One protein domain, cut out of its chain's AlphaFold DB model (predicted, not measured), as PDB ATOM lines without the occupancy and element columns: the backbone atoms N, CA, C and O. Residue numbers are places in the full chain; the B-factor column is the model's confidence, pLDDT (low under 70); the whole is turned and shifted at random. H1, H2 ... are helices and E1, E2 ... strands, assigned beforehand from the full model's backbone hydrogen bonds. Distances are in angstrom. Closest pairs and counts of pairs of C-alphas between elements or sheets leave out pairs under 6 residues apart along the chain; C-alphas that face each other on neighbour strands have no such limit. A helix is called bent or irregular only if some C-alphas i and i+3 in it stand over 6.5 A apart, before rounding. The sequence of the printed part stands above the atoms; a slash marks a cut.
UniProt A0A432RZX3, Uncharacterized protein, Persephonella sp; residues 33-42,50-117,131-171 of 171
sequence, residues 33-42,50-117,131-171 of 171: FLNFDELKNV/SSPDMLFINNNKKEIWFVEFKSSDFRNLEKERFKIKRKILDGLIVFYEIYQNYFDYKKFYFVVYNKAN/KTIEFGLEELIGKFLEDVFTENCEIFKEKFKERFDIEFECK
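Overview. This is residues 33 to 42, 50 to 117 and 131 to 171 of the 171 residues of an uncharacterized protein of Persephonella sp (UniProt A0A432RZX3). A twisted sheet of four strands forms the middle of the domain, with the long, kinked helix H2 across one face and the shorter helix H3 over the opposite face. A loop of residues 131 to 146 lies beside H2 on its side of the sheet, and the very short H1 lies beyond the E1 edge. The printed part has 119 residues, with three named helices and four named strands in the order H1 E1 E2 H2 E3 E4 H3. The sheet order is E1 E2 E3 E4, mixed, and the class is mixed, helices and strands. The whole is compact, with a radius of gyration of the C-alphas of 13.9 A and spans of 42 by 33 by 30 A.

Along the chain. The printed part begins at Phe 33, and H1 takes residues 36 to 39, 4.9 A long, from C-alpha 36 at (195.250, 170.170, 181.663). E1 is residues 54 to 58, 13.1 A, and E2 is residues 63 to 70, 22.4 A. H2 is residues 74 to 98, 32.0 A; it has a kink of 69 degrees near residue 81 and is irregular, with C-alphas 79 and 82 7.8 A apart. E3 is residues 106 to 113, 22.7 A, and E4 is residues 147 to 152, 16.5 A. H3 is residues 153 to 164, 16.0 A, and ends with C-alpha 164 at (199.942, 191.002, 186.171).

Arrangement. E1 and E2 form a hairpin, antiparallel at 160 degrees, with N 56 and O 65 2.8 A apart, within hydrogen-bond range. E2 and E3 are parallel at 17 degrees, with N 66 and O 108 at 2.8 A. E3 and E4 are parallel at 24 degrees, with N 111 and O 149 at 2.8 A. E2, H2 and E3 make a strand-helix-strand unit, two parallel neighbour strands with a helix between, and its crossover is right-handed. H2 is on the sheet at a height of 9.2 A, over E2 and E3, slantwise to the strands at 37 degrees to E2 on the local plane; only just not over E1, on which 2 of its C-alphas fall. The closest C-alphas of H2 and E3 are those of Phe 74 and Tyr 113, 6.6 A. H3 is on the opposite face at a height of 9.6 A, over E3 and along the strands, at 10 degrees to E3 on the local plane; their closest C-alphas are those of Val 112 and Cys 153, 5.6 A. H2 and H3 are apart. H1 is not on the sheet, but H1 and H2 are near each other. Every O i to N i+4 pair in H3 is within hydrogen-bond range, 17 of 21 are in H2, and H1 is too short for one.

Size, cuts and confidence. The farthest C-alphas, of Asn 101 and Asn 117, are 42.3 A apart. Residues 43 to 49 and 118 to 130 are not printed, with C-alpha gaps of 15.0 A and 18.3 A. Of the links that are printed whole, none is long. The mean pLDDT of the printed part is 73.7, and 34 residues are under 70, among them 33 to 42 and 166 to 171.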
ATOM      1  N   PHE A  33     193.120 180.174 184.216       52.84
ATOM      2  CA  PHE A  33     193.983 179.078 184.641       52.84
ATOM      3  C   PHE A  33     193.361 177.765 184.169       52.84
ATOM      4  O   PHE A  33     192.213 177.464 184.499       52.84
ATOM      5  N   LEU A  34     194.081 176.997 183.356       54.66
ATOM      6  CA  LEU A  34     193.602 175.702 182.868       54.66
ATOM      7  C   LEU A  34     194.446 174.571 183.443       54.66
ATOM      8  O   LEU A  34     195.625 174.444 183.116       54.66
ATOM      9  N   ASN A  35     193.806 173.723 184.248       54.25
ATOM     10  CA  ASN A  35     194.353 172.427 184.615       54.25
ATOM     11  C   ASN A  35     194.174 171.471 183.426       54.25
ATOM     12  O   ASN A  35     193.056 171.115 183.039       54.25
ATOM     13  N   PHE A  36     195.282 171.052 182.824       53.66
ATOM     14  CA  PHE A  36     195.250 170.170 181.663       53.66
ATOM     15  C   PHE A  36     194.648 168.790 181.951       53.66
ATOM     16  O   PHE A  36     194.192 168.133 181.011       53.66
ATOM     17  N   ASP A  37     194.585 168.351 183.211       52.44
ATOM     18  CA  ASP A  37     193.906 167.106 183.575       52.44
ATOM     19  C   ASP A  37     192.418 167.138 183.211       52.44
ATOM     20  O   ASP A  37     191.858 166.113 182.817       52.44
ATOM     21  N   GLU A  38     191.799 168.317 183.218       54.12
ATOM     22  CA  GLU A  38     190.406 168.492 182.809       54.12
ATOM     23  C   GLU A  38     190.232 168.503 181.284       54.12
ATOM     24  O   GLU A  38     189.244 167.970 180.764       54.12
ATOM     25  N   LEU A  39     191.225 169.012 180.543       53.94
ATOM     26  CA  LEU A  39     191.240 168.991 179.072       53.94
ATOM     27  C   LEU A  39     191.293 167.559 178.510       53.94
ATOM     28  O   LEU A  39     190.816 167.314 177.395       53.94
ATOM     29  N   LYS A  40     191.777 166.584 179.297       53.16
ATOM     30  CA  LYS A  40     191.797 165.145 178.953       53.16
ATOM     31  C   LYS A  40     190.401 164.557 178.719       53.16
ATOM     32  O   LYS A  40     190.286 163.536 178.045       53.16
ATOM     33  N   ASN A  41     189.351 165.187 179.249       54.56
ATOM     34  CA  ASN A  41     187.967 164.744 179.058       54.56
ATOM     35  C   ASN A  41     187.304 165.356 177.813       54.56
ATOM     36  O   ASN A  41     186.266 164.866 177.372       54.56
ATOM     37  N   VAL A  42     187.897 166.407 177.237       55.34
ATOM     38  CA  VAL A  42     187.337 167.136 176.087       55.34
ATOM     39  C   VAL A  42     187.693 166.451 174.760       55.34
ATOM     40  O   VAL A  42     186.885 166.452 173.832       55.34
ATOM     41  N   SER A  50     201.277 164.502 177.883       65.38
ATOM     42  CA  SER A  50     201.850 165.120 179.064       65.38
ATOM     43  C   SER A  50     201.668 166.624 178.951       65.38
ATOM     44  O   SER A  50     201.931 167.183 177.902       65.38
ATOM     45  N   SER A  51     201.242 167.298 180.002       62.72
ATOM     46  CA  SER A  51     200.923 168.721 179.927       62.72
ATOM     47  C   SER A  51     201.700 169.550 180.940       62.72
ATOM     48  O   SER A  51     202.117 168.983 181.956       62.72
ATOM     49  N   PRO A  52     201.867 170.860 180.679       67.69
ATOM     50  CA  PRO A  52     202.222 171.816 181.716       67.69
ATOM     51  C   PRO A  52     201.202 171.779 182.853       67.69
ATOM     52  O   PRO A  52     200.018 171.500 182.632       67.69
ATOM     53  N   ASP A  53     201.679 172.074 184.055       68.50
ATOM     54  CA  ASP A  53     200.862 172.092 185.266       68.50
ATOM     55  C   ASP A  53     199.899 173.288 185.277       68.50
ATOM     56  O   ASP A  53     198.775 173.180 185.765       68.50
ATOM     57  N   MET A  54     200.309 174.412 184.682       75.56
ATOM     58  CA  MET A  54     199.498 175.620 184.574       75.56
ATOM     59  C   MET A  54     199.555 176.223 183.165       75.56
ATOM     60  O   MET A  54     200.592 176.267 182.508       75.56
ATOM     61  N   LEU A  55     198.411 176.733 182.714       76.62
ATOM     62  CA  LEU A  55     198.284 177.596 181.547       76.62
ATOM     63  C   LEU A  55     197.603 178.885 181.986       76.62
ATOM     64  O   LEU A  55     196.505 178.813 182.527       76.62
ATOM     65  N   PHE A  56     198.221 180.028 181.721       79.88
ATOM     66  CA  PHE A  56     197.668 181.345 182.010       79.88
ATOM     67  C   PHE A  56     197.462 182.122 180.710       79.88
ATOM     68  O   PHE A  56     198.393 182.283 179.925       79.88
ATOM     69  N   ILE A  57     196.237 182.592 180.467       79.88
ATOM     70  CA  ILE A  57     195.894 183.384 179.279       79.88
ATOM     71  C   ILE A  57     195.612 184.824 179.701       79.88
ATOM     72  O   ILE A  57     194.618 185.092 180.377       79.88
ATOM     73  N   ASN A  58     196.449 185.750 179.236       80.56
ATOM     74  CA  ASN A  58     196.260 187.184 179.393       80.56
ATOM     75  C   ASN A  58     195.722 187.794 178.094       80.56
ATOM     76  O   ASN A  58     196.469 188.037 177.144       80.56
ATOM     77  N   ASN A  59     194.424 188.094 178.072       78.31
ATOM     78  CA  ASN A  59     193.774 188.704 176.908       78.31
ATOM     79  C   ASN A  59     194.218 190.156 176.666       78.31
ATOM     80  O   ASN A  59     194.301 190.578 175.516       78.31
ATOM     81  N   ASN A  60     194.547 190.904 177.724       79.38
ATOM     82  CA  ASN A  60     194.933 192.315 177.622       79.38
ATOM     83  C   ASN A  60     196.278 192.481 176.904       79.38
ATOM     84  O   ASN A  60     196.438 193.374 176.077       79.38
ATOM     85  N   LYS A  61     197.238 191.600 177.205       83.12
ATOM     86  CA  LYS A  61     198.572 191.596 176.586       83.12
ATOM     87  C   LYS A  61     198.683 190.641 175.392       83.12
ATOM     88  O   LYS A  61     199.718 190.619 174.733       83.12
ATOM     89  N   LYS A  62     197.625 189.874 175.101       86.69
ATOM     90  CA  LYS A  62     197.623 188.758 174.143       86.69
ATOM     91  C   LYS A  62     198.761 187.766 174.395       86.69
ATOM     92  O   LYS A  62     199.525 187.430 173.492       86.69
ATOM     93  N   GLU A  63     198.876 187.300 175.634       88.81
ATOM     94  CA  GLU A  63     199.930 186.376 176.059       88.81
ATOM     95  C   GLU A  63     199.343 185.078 176.597       88.81
ATOM     96  O   GLU A  63     198.285 185.064 177.224       88.81
ATOM     97  N   ILE A  64     200.058 183.984 176.369       87.38
ATOM     98  CA  ILE A  64     199.782 182.669 176.929       87.38
ATOM     99  C   ILE A  64     201.054 182.186 177.602       87.38
ATOM    100  O   ILE A  64     202.109 182.135 176.975       87.38
ATOM    101  N   TRP A  65     200.949 181.849 178.874       87.25
ATOM    102  CA  TRP A  65     202.055 181.389 179.695       87.25
ATOM    103  C   TRP A  65     201.798 179.932 180.051       87.25
ATOM    104  O   TRP A  65     200.843 179.614 180.757       87.25
ATOM    105  N   PHE A  66     202.631 179.045 179.529       85.44
ATOM    106  CA  PHE A  66     202.663 177.639 179.898       85.44
ATOM    107  C   PHE A  66     203.673 177.485 181.027       85.44
ATOM    108  O   PHE A  66     204.814 177.906 180.874       85.44
ATOM    109  N   VAL A  67     203.277 176.902 182.150       79.88
ATOM    110  CA  VAL A  67     204.118 176.817 183.343       79.88
ATOM    111  C   VAL A  67     204.170 175.374 183.823       79.88
ATOM    112  O   VAL A  67     203.145 174.726 184.023       79.88
ATOM    113  N   GLU A  68     205.385 174.865 183.965       80.88
ATOM    114  CA  GLU A  68     205.699 173.544 184.497       80.88
ATOM    115  C   GLU A  68     206.456 173.722 185.812       80.88
ATOM    116  O   GLU A  68     207.560 174.269 185.820       80.88
ATOM    117  N   PHE A  69     205.885 173.234 186.907       75.94
ATOM    118  CA  PHE A  69     206.502 173.267 188.222       75.94
ATOM    119  C   PHE A  69     207.315 171.996 188.469       75.94
ATOM    120  O   PHE A  69     206.915 170.872 188.155       75.94
ATOM    121  N   LYS A  70     208.487 172.169 189.070       72.69
ATOM    122  CA  LYS A  70     209.409 171.090 189.404       72.69
ATOM    123  C   LYS A  70     209.815 171.179 190.861       72.69
ATOM    124  O   LYS A  70     210.399 172.157 191.314       72.69
ATOM    125  N   SER A  71     209.537 170.097 191.582       66.31
ATOM    126  CA  SER A  71     210.012 169.900 192.951       66.31
ATOM    127  C   SER A  71     211.519 169.628 193.012       66.31
ATOM    128  O   SER A  71     212.120 169.720 194.077       66.31
ATOM    129  N   SER A  72     212.124 169.239 191.886       63.56
ATOM    130  CA  SER A  72     213.554 168.982 191.737       63.56
ATOM    131  C   SER A  72     214.363 170.282 191.735       63.56
ATOM    132  O   SER A  72     213.924 171.304 191.213       63.56
ATOM    133  N   ASP A  73     215.581 170.223 192.281       66.81
ATOM    134  CA  ASP A  73     216.546 171.314 192.153       66.81
ATOM    135  C   ASP A  73     217.071 171.431 190.712       66.81
ATOM    136  O   ASP A  73     216.969 170.505 189.900       66.81
ATOM    137  N   PHE A  74     217.681 172.574 190.399       66.19
ATOM    138  CA  PHE A  74     218.180 172.898 189.060       66.19
ATOM    139  C   PHE A  74     219.063 171.794 188.439       66.19
ATOM    140  O   PHE A  74     218.947 171.486 187.255       66.19
ATOM    141  N   ARG A  75     219.903 171.123 189.240       67.62
ATOM    142  CA  ARG A  75     220.795 170.043 188.771       67.62
ATOM    143  C   ARG A  75     220.045 168.793 188.313       67.62
ATOM    144  O   ARG A  75     220.544 168.042 187.477       67.62
ATOM    145  N   ASN A  76     218.862 168.537 188.862       68.44
ATOM    146  CA  ASN A  76     218.040 167.399 188.464       68.44
ATOM    147  C   ASN A  76     217.133 167.705 187.263       68.44
ATOM    148  O   ASN A  76     216.733 166.768 186.569       68.44
ATOM    149  N   LEU A  77     216.885 168.981 186.950       70.06
ATOM    150  CA  LEU A  77     216.128 169.379 185.756       70.06
ATOM    151  C   LEU A  77     216.790 168.909 184.456       70.06
ATOM    152  O   LEU A  77     216.100 168.457 183.544       70.06
ATOM    153  N   GLU A  78     218.124 168.936 184.381       72.00
ATOM    154  CA  GLU A  78     218.859 168.492 183.190       72.00
ATOM    155  C   GLU A  78     218.613 167.001 182.889       72.00
ATOM    156  O   GLU A  78     218.404 166.602 181.740       72.00
ATOM    157  N   LYS A  79     218.517 166.169 183.934       75.94
ATOM    158  CA  LYS A  79     218.171 164.742 183.804       75.94
ATOM    159  C   LYS A  79     216.733 164.540 183.325       75.94
ATOM    160  O   LYS A  79     216.418 163.528 182.696       75.94
ATOM    161  N   GLU A  80     215.854 165.496 183.608       74.38
ATOM    162  CA  GLU A  80     214.456 165.493 183.184       74.38
ATOM    163  C   GLU A  80     214.220 166.162 181.824       74.38
ATOM    164  O   GLU A  80     213.083 166.140 181.345       74.38
ATOM    165  N   ARG A  81     215.257 166.683 181.149       79.06
ATOM    166  CA  ARG A  81     215.114 167.516 179.939       79.06
ATOM    167  C   ARG A  81     214.183 166.939 178.875       79.06
ATOM    168  O   ARG A  81     213.321 167.635 178.354       79.06
ATOM    169  N   PHE A  82     214.290 165.638 178.596       81.06
ATOM    170  CA  PHE A  82     213.464 164.972 177.585       81.06
ATOM    171  C   PHE A  82     212.005 164.838 178.019       81.06
ATOM    172  O   PHE A  82     211.099 164.927 177.189       81.06
ATOM    173  N   LYS A  83     211.767 164.615 179.318       79.75
ATOM    174  CA  LYS A  83     210.414 164.568 179.877       79.75
ATOM    175  C   LYS A  83     209.790 165.951 179.813       79.75
ATOM    176  O   LYS A  83     208.670 166.049 179.327       79.75
ATOM    177  N   ILE A  84     210.532 166.978 180.233       78.19
ATOM    178  CA  ILE A  84     210.124 168.383 180.174       78.19
ATOM    179  C   ILE A  84     209.785 168.740 178.729       78.19
ATOM    180  O   ILE A  84     208.606 168.944 178.461       78.19
ATOM    181  N   LYS A  85     210.736 168.638 177.783       83.00
ATOM    182  CA  LYS A  85     210.521 168.894 176.341       83.00
ATOM    183  C   LYS A  85     209.250 168.232 175.814       83.00
ATOM    184  O   LYS A  85     208.462 168.866 175.116       83.00
ATOM    185  N   ARG A  86     209.015 166.966 176.174       82.56
ATOM    186  CA  ARG A  86     207.795 166.257 175.785       82.56
ATOM    187  C   ARG A  86     206.529 166.907 176.346       82.56
ATOM    188  O   ARG A  86     205.594 167.062 175.574       82.56
ATOM    189  N   LYS A  87     206.476 167.272 177.638       79.50
ATOM    190  CA  LYS A  87     205.289 167.949 178.200       79.50
ATOM    191  C   LYS A  87     205.029 169.284 177.497       79.50
ATOM    192  O   LYS A  87     203.877 169.614 177.246       79.50
ATOM    193  N   ILE A  88     206.092 170.007 177.138       80.38
ATOM    194  CA  ILE A  88     205.995 171.294 176.435       80.38
ATOM    195  C   ILE A  88     205.352 171.106 175.058       80.38
ATOM    196  O   ILE A  88     204.355 171.749 174.737       80.38
ATOM    197  N   LEU A  89     205.882 170.170 174.269       83.69
ATOM    198  CA  LEU A  89     205.373 169.863 172.932       83.69
ATOM    199  C   LEU A  89     203.940 169.327 172.962       83.69
ATOM    200  O   LEU A  89     203.084 169.816 172.226       83.69
ATOM    201  N   ASP A  90     203.670 168.347 173.824       80.69
ATOM    202  CA  ASP A  90     202.335 167.773 174.001       80.69
ATOM    203  C   ASP A  90     201.336 168.873 174.440       80.69
ATOM    204  O   ASP A  90     200.225 168.950 173.910       80.69
ATOM    205  N   GLY A  91     201.746 169.776 175.340       78.38
ATOM    206  CA  GLY A  91     200.959 170.932 175.778       78.38
ATOM    207  C   GLY A  91     200.634 171.914 174.651       78.38
ATOM    208  O   GLY A  91     199.479 172.319 174.513       78.38
ATOM    209  N   LEU A  92     201.614 172.250 173.807       80.94
ATOM    210  CA  LEU A  92     201.412 173.109 172.634       80.94
ATOM    211  C   LEU A  92     200.456 172.479 171.619       80.94
ATOM    212  O   LEU A  92     199.567 173.163 171.113       80.94
ATOM    213  N   ILE A  93     200.596 171.180 171.342       81.75
ATOM    214  CA  ILE A  93     199.705 170.456 170.422       81.75
ATOM    215  C   ILE A  93     198.263 170.541 170.917       81.75
ATOM    216  O   ILE A  93     197.376 170.969 170.181       81.75
ATOM    217  N   VAL A  94     198.034 170.186 172.183       75.62
ATOM    218  CA  VAL A  94     196.702 170.243 172.797       75.62
ATOM    219  C   VAL A  94     196.158 171.672 172.786       75.62
ATOM    220  O   VAL A  94     194.980 171.876 172.494       75.62
ATOM    221  N   PHE A  95     197.008 172.665 173.056       78.19
ATOM    222  CA  PHE A  95     196.615 174.066 173.001       78.19
ATOM    223  C   PHE A  95     196.114 174.449 171.608       78.19
ATOM    224  O   PHE A  95     194.984 174.910 171.475       78.19
ATOM    225  N   TYR A  96     196.898 174.204 170.560       78.50
ATOM    226  CA  TYR A  96     196.507 174.542 169.189       78.50
ATOM    227  C   TYR A  96     195.279 173.770 168.704       78.50
ATOM    228  O   TYR A  96     194.488 174.273 167.905       78.50
ATOM    229  N   GLU A  97     195.085 172.559 169.215       74.88
ATOM    230  CA  GLU A  97     193.926 171.735 168.909       74.88
ATOM    231  C   GLU A  97     192.607 172.245 169.505       74.88
ATOM    232  O   GLU A  97     191.544 171.890 168.986       74.88
ATOM    233  N   ILE A  98     192.660 173.003 170.602       70.81
ATOM    234  CA  ILE A  98     191.485 173.440 171.375       70.81
ATOM    235  C   ILE A  98     191.268 174.952 171.238       70.81
ATOM    236  O   ILE A  98     190.137 175.413 171.092       70.81
ATOM    237  N   TYR A  99     192.352 175.724 171.233       72.19
ATOM    238  CA  TYR A  99     192.376 177.181 171.323       72.19
ATOM    239  C   TYR A  99     192.818 177.825 170.010       72.19
ATOM    240  O   TYR A  99     193.682 178.700 169.976       72.19
ATOM    241  N   GLN A 100     192.174 177.431 168.912       70.62
ATOM    242  CA  GLN A 100     192.465 177.980 167.584       70.62
ATOM    243  C   GLN A 100     192.297 179.508 167.515       70.62
ATOM    244  O   GLN A 100     192.973 180.179 166.753       70.62
ATOM    245  N   ASN A 101     191.459 180.110 168.356       72.06
ATOM    246  CA  ASN A 101     191.271 181.567 168.346       72.06
ATOM    247  C   ASN A 101     192.433 182.354 168.979       72.06
ATOM    248  O   ASN A 101     192.392 183.577 168.988       72.06
ATOM    249  N   TYR A 102     193.441 181.665 169.513       77.00
ATOM    250  CA  TYR A 102     194.569 182.256 170.231       77.00
ATOM    251  C   TYR A 102     195.904 182.026 169.497       77.00
ATOM    252  O   TYR A 102     196.986 182.075 170.094       77.00
ATOM    253  N   PHE A 103     195.863 181.738 168.189       79.56
ATOM    254  CA  PHE A 103     197.075 181.573 167.379       79.56
ATOM    255  C   PHE A 103     197.952 182.832 167.385       79.56
ATOM    256  O   PHE A 103     199.171 182.689 167.468       79.56
ATOM    257  N   ASP A 104     197.350 184.025 167.382       85.25
ATOM    258  CA  ASP A 104     198.032 185.327 167.353       85.25
ATOM    259  C   ASP A 104     198.625 185.759 168.704       85.25
ATOM    260  O   ASP A 104     199.364 186.738 168.763       85.25
ATOM    261  N   TYR A 105     198.323 185.044 169.788       89.69
ATOM    262  CA  TYR A 105     198.859 185.359 171.111       89.69
ATOM    263  C   TYR A 105     200.331 184.957 171.200       89.69
ATOM    264  O   TYR A 105     200.716 183.881 170.730       89.69
ATOM    265  N   LYS A 106     201.135 185.771 171.881       91.69
ATOM    266  CA  LYS A 106     202.508 185.414 172.247       91.69
ATOM    267  C   LYS A 106     202.486 184.262 173.238       91.69
ATOM    268  O   LYS A 106     201.662 184.246 174.149       91.69
ATOM    269  N   LYS A 107     203.370 183.287 173.055       89.44
ATOM    270  CA  LYS A 107     203.384 182.048 173.841       89.44
ATOM    271  C   LYS A 107     204.719 181.931 174.549       89.44
ATOM    272  O   LYS A 107     205.750 181.876 173.893       89.44
ATOM    273  N   PHE A 108     204.686 181.889 175.867       89.19
ATOM    274  CA  PHE A 108     205.864 181.786 176.713       89.19
ATOM    275  C   PHE A 108     205.819 180.474 177.469       89.19
ATOM    276  O   PHE A 108     204.748 180.065 177.926       89.19
ATOM    277  N   TYR A 109     206.966 179.827 177.619       87.19
ATOM    278  CA  TYR A 109     207.075 178.635 178.446       87.19
ATOM    279  C   TYR A 109     207.949 178.909 179.662       87.19
ATOM    280  O   TYR A 109     209.037 179.448 179.522       87.19
ATOM    281  N   PHE A 110     207.498 178.511 180.843       84.44
ATOM    282  CA  PHE A 110     208.223 178.639 182.098       84.44
ATOM    283  C   PHE A 110     208.431 177.259 182.704       84.44
ATOM    284  O   PHE A 110     207.480 176.499 182.901       84.44
ATOM    285  N   VAL A 111     209.678 176.942 183.022       81.62
ATOM    286  CA  VAL A 111     210.030 175.826 183.891       81.62
ATOM    287  C   VAL A 111     210.424 176.413 185.235       81.62
ATOM    288  O   VAL A 111     211.461 177.059 185.364       81.62
ATOM    289  N   VAL A 112     209.564 176.208 186.226       79.69
ATOM    290  CA  VAL A 112     209.702 176.792 187.555       79.69
ATOM    291  C   VAL A 112     210.191 175.722 188.514       79.69
ATOM    292  O   VAL A 112     209.525 174.705 188.694       79.69
ATOM    293  N   TYR A 113     211.348 175.928 189.134       72.94
ATOM    294  CA  TYR A 113     211.946 174.954 190.048       72.94
ATOM    295  C   TYR A 113     212.016 175.460 191.485       72.94
ATOM    296  O   TYR A 113     212.085 176.665 191.744       72.94
ATOM    297  N   ASN A 114     212.025 174.534 192.443       69.06
ATOM    298  CA  ASN A 114     212.266 174.895 193.833       69.06
ATOM    299  C   ASN A 114     213.774 175.066 194.079       69.06
ATOM    300  O   ASN A 114     214.591 174.221 193.695       69.06
ATOM    301  N   LYS A 115     214.169 176.174 194.713       61.47
ATOM    302  CA  LYS A 115     215.563 176.380 195.114       61.47
ATOM    303  C   LYS A 115     215.861 175.367 196.220       61.47
ATOM    304  O   LYS A 115     215.157 175.320 197.221       61.47
ATOM    305  N   ALA A 116     216.888 174.535 196.049       53.53
ATOM    306  CA  ALA A 116     217.292 173.629 197.119       53.53
ATOM    307  C   ALA A 116     217.648 174.447 198.372       53.53
ATOM    308  O   ALA A 116     218.494 175.341 198.301       53.53
ATOM    309  N   ASN A 117     217.029 174.115 199.511       45.34
ATOM    310  CA  ASN A 117     217.430 174.598 200.833       45.34
ATOM    311  C   ASN A 117     218.797 174.005 201.190       45.34
ATOM    312  O   ASN A 117     218.909 173.057 201.961       45.34
ATOM    313  N   LYS A 131     222.731 180.201 184.438       45.59
ATOM    314  CA  LYS A 131     222.652 178.893 183.796       45.59
ATOM    315  C   LYS A 131     221.227 178.735 183.280       45.59
ATOM    316  O   LYS A 131     220.310 178.457 184.049       45.59
ATOM    317  N   THR A 132     221.040 178.914 181.983       55.94
ATOM    318  CA  THR A 132     219.815 178.546 181.284       55.94
ATOM    319  C   THR A 132     219.891 177.059 180.949       55.94
ATOM    320  O   THR A 132     220.880 176.573 180.402       55.94
ATOM    321  N   ILE A 133     218.868 176.288 181.332       60.38
ATOM    322  CA  ILE A 133     218.743 174.911 180.848       60.38
ATOM    323  C   ILE A 133     218.040 174.975 179.508       60.38
ATOM    324  O   ILE A 133     216.839 175.225 179.423       60.38
ATOM    325  N   GLU A 134     218.804 174.704 178.464       65.50
ATOM    326  CA  GLU A 134     218.286 174.502 177.123       65.50
ATOM    327  C   GLU A 134     217.583 173.140 177.064       65.50
ATOM    328  O   GLU A 134     218.194 172.067 177.023       65.50
ATOM    329  N   PHE A 135     216.250 173.160 177.111       72.00
ATOM    330  CA  PHE A 135     215.425 171.956 176.998       72.00
ATOM    331  C   PHE A 135     215.333 171.441 175.553       72.00
ATOM    332  O   PHE A 135     214.501 170.577 175.266       72.00
ATOM    333  N   GLY A 136     216.166 171.945 174.636       71.12
ATOM    334  CA  GLY A 136     216.075 171.631 173.217       71.12
ATOM    335  C   GLY A 136     214.846 172.281 172.585       71.12
ATOM    336  O   GLY A 136     214.231 171.672 171.708       71.12
ATOM    337  N   LEU A 137     214.397 173.422 173.114       74.06
ATOM    338  CA  LEU A 137     213.198 174.141 172.664       74.06
ATOM    339  C   LEU A 137     213.527 175.391 171.854       74.06
ATOM    340  O   LEU A 137     212.622 176.067 171.371       74.06
ATOM    341  N   GLU A 138     214.809 175.670 171.675       78.75
ATOM    342  CA  GLU A 138     215.335 176.840 170.983       78.75
ATOM    343  C   GLU A 138     214.823 176.849 169.533       78.75
ATOM    344  O   GLU A 138     214.476 177.888 168.983       78.75
ATOM    345  N   GLU A 139     214.638 175.663 168.939       81.88
ATOM    346  CA  GLU A 139     214.054 175.477 167.604       81.88
ATOM    347  C   GLU A 139     212.573 175.888 167.474       81.88
ATOM    348  O   GLU A 139     212.077 176.041 166.347       81.88
ATOM    349  N   LEU A 140     211.859 176.008 168.599       81.69
ATOM    350  CA  LEU A 140     210.453 176.422 168.666       81.69
ATOM    351  C   LEU A 140     210.308 177.936 168.851       81.69
ATOM    352  O   LEU A 140     209.248 178.479 168.519       81.69
ATOM    353  N   ILE A 141     211.348 178.598 169.364       86.56
ATOM    354  CA  ILE A 141     211.387 180.052 169.535       86.56
ATOM    355  C   ILE A 141     211.311 180.716 168.153       86.56
ATOM    356  O   ILE A 141     211.922 180.269 167.180       86.56
ATOM    357  N   GLY A 142     210.463 181.733 168.030       83.94
ATOM    358  CA  GLY A 142     210.155 182.428 166.778       83.94
ATOM    359  C   GLY A 142     209.181 181.691 165.847       83.94
ATOM    360  O   GLY A 142     208.656 182.308 164.922       83.94
ATOM    361  N   LYS A 143     208.896 180.399 166.077       85.62
ATOM    362  CA  LYS A 143     207.901 179.627 165.298       85.62
ATOM    363  C   LYS A 143     206.589 179.437 166.046       85.62
ATOM    364  O   LYS A 143     205.516 179.674 165.499       85.62
ATOM    365  N   PHE A 144     206.687 178.960 167.283       85.50
ATOM    366  CA  PHE A 144     205.547 178.603 168.129       85.50
ATOM    367  C   PHE A 144     205.601 179.288 169.490       85.50
ATOM    368  O   PHE A 144     204.560 179.484 170.110       85.50
ATOM    369  N   LEU A 145     206.805 179.636 169.943       88.38
ATOM    370  CA  LEU A 145     207.063 180.297 171.212       88.38
ATOM    371  C   LEU A 145     207.726 181.650 170.962       88.38
ATOM    372  O   LEU A 145     208.506 181.796 170.024       88.38
ATOM    373  N   GLU A 146     207.417 182.619 171.812       90.81
ATOM    374  CA  GLU A 146     208.176 183.862 171.920       90.81
ATOM    375  C   GLU A 146     209.471 183.604 172.693       90.81
ATOM    376  O   GLU A 146     210.526 184.043 172.256       90.81
ATOM    377  N   ASP A 147     209.392 182.875 173.814       88.81
ATOM    378  CA  ASP A 147     210.550 182.585 174.661       88.81
ATOM    379  C   ASP A 147     210.309 181.399 175.619       88.81
ATOM    380  O   ASP A 147     209.164 180.962 175.826       88.81
ATOM    381  N   VAL A 148     211.393 180.892 176.210       85.44
ATOM    382  CA  VAL A 148     211.416 179.816 177.209       85.44
ATOM    383  C   VAL A 148     212.280 180.229 178.399       85.44
ATOM    384  O   VAL A 148     213.479 180.445 178.269       85.44
ATOM    385  N   PHE A 149     211.688 180.249 179.587       84.31
ATOM    386  CA  PHE A 149     212.337 180.646 180.830       84.31
ATOM    387  C   PHE A 149     212.522 179.458 181.771       84.31
ATOM    388  O   PHE A 149     211.657 178.586 181.876       84.31
ATOM    389  N   THR A 150     213.643 179.447 182.491       82.94
ATOM    390  CA  THR A 150     213.907 178.506 183.589       82.94
ATOM    391  C   THR A 150     214.245 179.299 184.834       82.94
ATOM    392  O   THR A 150     215.302 179.919 184.899       82.94
ATOM    393  N   GLU A 151     213.354 179.301 185.817       77.88
ATOM    394  CA  GLU A 151     213.444 180.216 186.955       77.88
ATOM    395  C   GLU A 151     213.118 179.501 188.254       77.88
ATOM    396  O   GLU A 151     212.366 178.527 188.281       77.88
ATOM    397  N   ASN A 152     213.681 179.983 189.359       76.69
ATOM    398  CA  ASN A 152     213.215 179.515 190.654       76.69
ATOM    399  C   ASN A 152     211.841 180.128 190.972       76.69
ATOM    400  O   ASN A 152     211.484 181.182 190.441       76.69
ATOM    401  N   CYS A 153     211.081 179.473 191.850       72.25
ATOM    402  CA  CYS A 153     209.736 179.928 192.199       72.25
ATOM    403  C   CYS A 153     209.678 181.389 192.687       72.25
ATOM    404  O   CYS A 153     208.747 182.093 192.308       72.25
ATOM    405  N   GLU A 154     210.631 181.862 193.494       73.12
ATOM    406  CA  GLU A 154     210.579 183.230 194.031       73.12
ATOM    407  C   GLU A 154     210.751 184.283 192.926       73.12
ATOM    408  O   GLU A 154     209.980 185.235 192.863       73.12
ATOM    409  N   ILE A 155     211.658 184.056 191.968       79.25
ATOM    410  CA  ILE A 155     211.790 184.928 190.786       79.25
ATOM    411  C   ILE A 155     210.497 184.920 189.964       79.25
ATOM    412  O   ILE A 155     210.014 185.971 189.541       79.25
ATOM    413  N   PHE A 156     209.912 183.739 189.758       78.94
ATOM    414  CA  PHE A 156     208.658 183.623 189.023       78.94
ATOM    415  C   PHE A 156     207.522 184.387 189.734       78.94
ATOM    416  O   PHE A 156     206.783 185.117 189.069       78.94
ATOM    417  N   LYS A 157     207.423 184.287 191.076       73.12
ATOM    418  CA  LYS A 157     206.515 185.065 191.952       73.12
ATOM    419  C   LYS A 157     206.609 186.552 191.716       73.12
ATOM    420  O   LYS A 157     205.597 187.186 191.407       73.12
ATOM    421  N   GLU A 158     207.813 187.088 191.823       77.56
ATOM    422  CA  GLU A 158     208.061 188.511 191.632       77.56
ATOM    423  C   GLU A 158     207.661 188.948 190.220       77.56
ATOM    424  O   GLU A 158     206.834 189.848 190.074       77.56
ATOM    425  N   LYS A 159     208.116 188.239 189.176       78.69
ATOM    426  CA  LYS A 159     207.804 188.587 187.778       78.69
ATOM    427  C   LYS A 159     206.312 188.598 187.484       78.69
ATOM    428  O   LYS A 159     205.814 189.470 186.770       78.69
ATOM    429  N   PHE A 160     205.590 187.604 187.975       76.62
ATOM    430  CA  PHE A 160     204.178 187.448 187.659       76.62
ATOM    431  C   PHE A 160     203.311 188.409 188.492       76.62
ATOM    432  O   PHE A 160     202.359 188.973 187.944       76.62
ATOM    433  N   LYS A 161     203.715 188.738 189.729       75.25
ATOM    434  CA  LYS A 161     203.143 189.855 190.496       75.25
ATOM    435  C   LYS A 161     203.376 191.196 189.802       75.25
ATOM    436  O   LYS A 161     202.422 191.915 189.545       75.25
ATOM    437  N   GLU A 162     204.609 191.517 189.425       80.12
ATOM    438  CA  GLU A 162     204.935 192.785 188.756       80.12
ATOM    439  C   GLU A 162     204.214 192.946 187.414       80.12
ATOM    440  O   GLU A 162     203.762 194.034 187.051       80.12
ATOM    441  N   ARG A 163     204.102 191.859 186.643       78.31
ATOM    442  CA  ARG A 163     203.551 191.920 185.288       78.31
ATOM    443  C   ARG A 163     202.028 191.922 185.257       78.31
ATOM    444  O   ARG A 163     201.464 192.477 184.302       78.31
ATOM    445  N   PHE A 164     201.382 191.263 186.214       76.31
ATOM    446  CA  PHE A 164     199.942 191.002 186.171       76.31
ATOM    447  C   PHE A 164     199.177 191.463 187.409       76.31
ATOM    448  O   PHE A 164     197.953 191.398 187.375       76.31
ATOM    449  N   ASP A 165     199.865 191.939 188.446       72.94
ATOM    450  CA  ASP A 165     199.284 192.280 189.750       72.94
ATOM    451  C   ASP A 165     198.561 191.082 190.395       72.94
ATOM    452  O   ASP A 165     197.471 191.188 190.951       72.94
ATOM    453  N   ILE A 166     199.160 189.891 190.256       66.56
ATOM    454  CA  ILE A 166     198.635 188.634 190.801       66.56
ATOM    455  C   ILE A 166     199.665 188.021 191.744       66.56
ATOM    456  O   ILE A 166     200.784 187.708 191.340       66.56
ATOM    457  N   GLU A 167     199.254 187.791 192.986       61.38
ATOM    458  CA  GLU A 167     200.037 187.057 193.977       61.38
ATOM    459  C   GLU A 167     199.717 185.561 193.944       61.38
ATOM    460  O   GLU A 167     198.576 185.154 193.714       61.38
ATOM    461  N   PHE A 168     200.728 184.730 194.194       58.66
ATOM    462  CA  PHE A 168     200.567 183.286 194.322       58.66
ATOM    463  C   PHE A 168     201.543 182.703 195.335       58.66
ATOM    464  O   PHE A 168     202.679 183.151 195.496       58.66
ATOM    465  N   GLU A 169     201.095 181.637 195.982       49.62
ATOM    466  CA  GLU A 169     201.915 180.808 196.850       49.62
ATOM    467  C   GLU A 169     202.404 179.596 196.048       49.62
ATOM    468  O   GLU A 169     201.600 178.763 195.632       49.62
ATOM    469  N   CYS A 170     203.718 179.460 195.835       47.03
ATOM    470  CA  CYS A 170     204.273 178.138 195.540       47.03
ATOM    471  C   CYS A 170     204.448 177.413 196.871       47.03
ATOM    472  O   CYS A 170     205.074 177.970 197.779       47.03
ATOM    473  N   LYS A 171     203.930 176.191 196.958       40.25
ATOM    474  CA  LYS A 171     204.207 175.255 198.050       40.25
ATOM    475  C   LYS A 171     205.255 174.241 197.613       40.25
ATOM    476  O   LYS A 171     205.200 173.824 196.435       40.25
TER     477      LYS A 171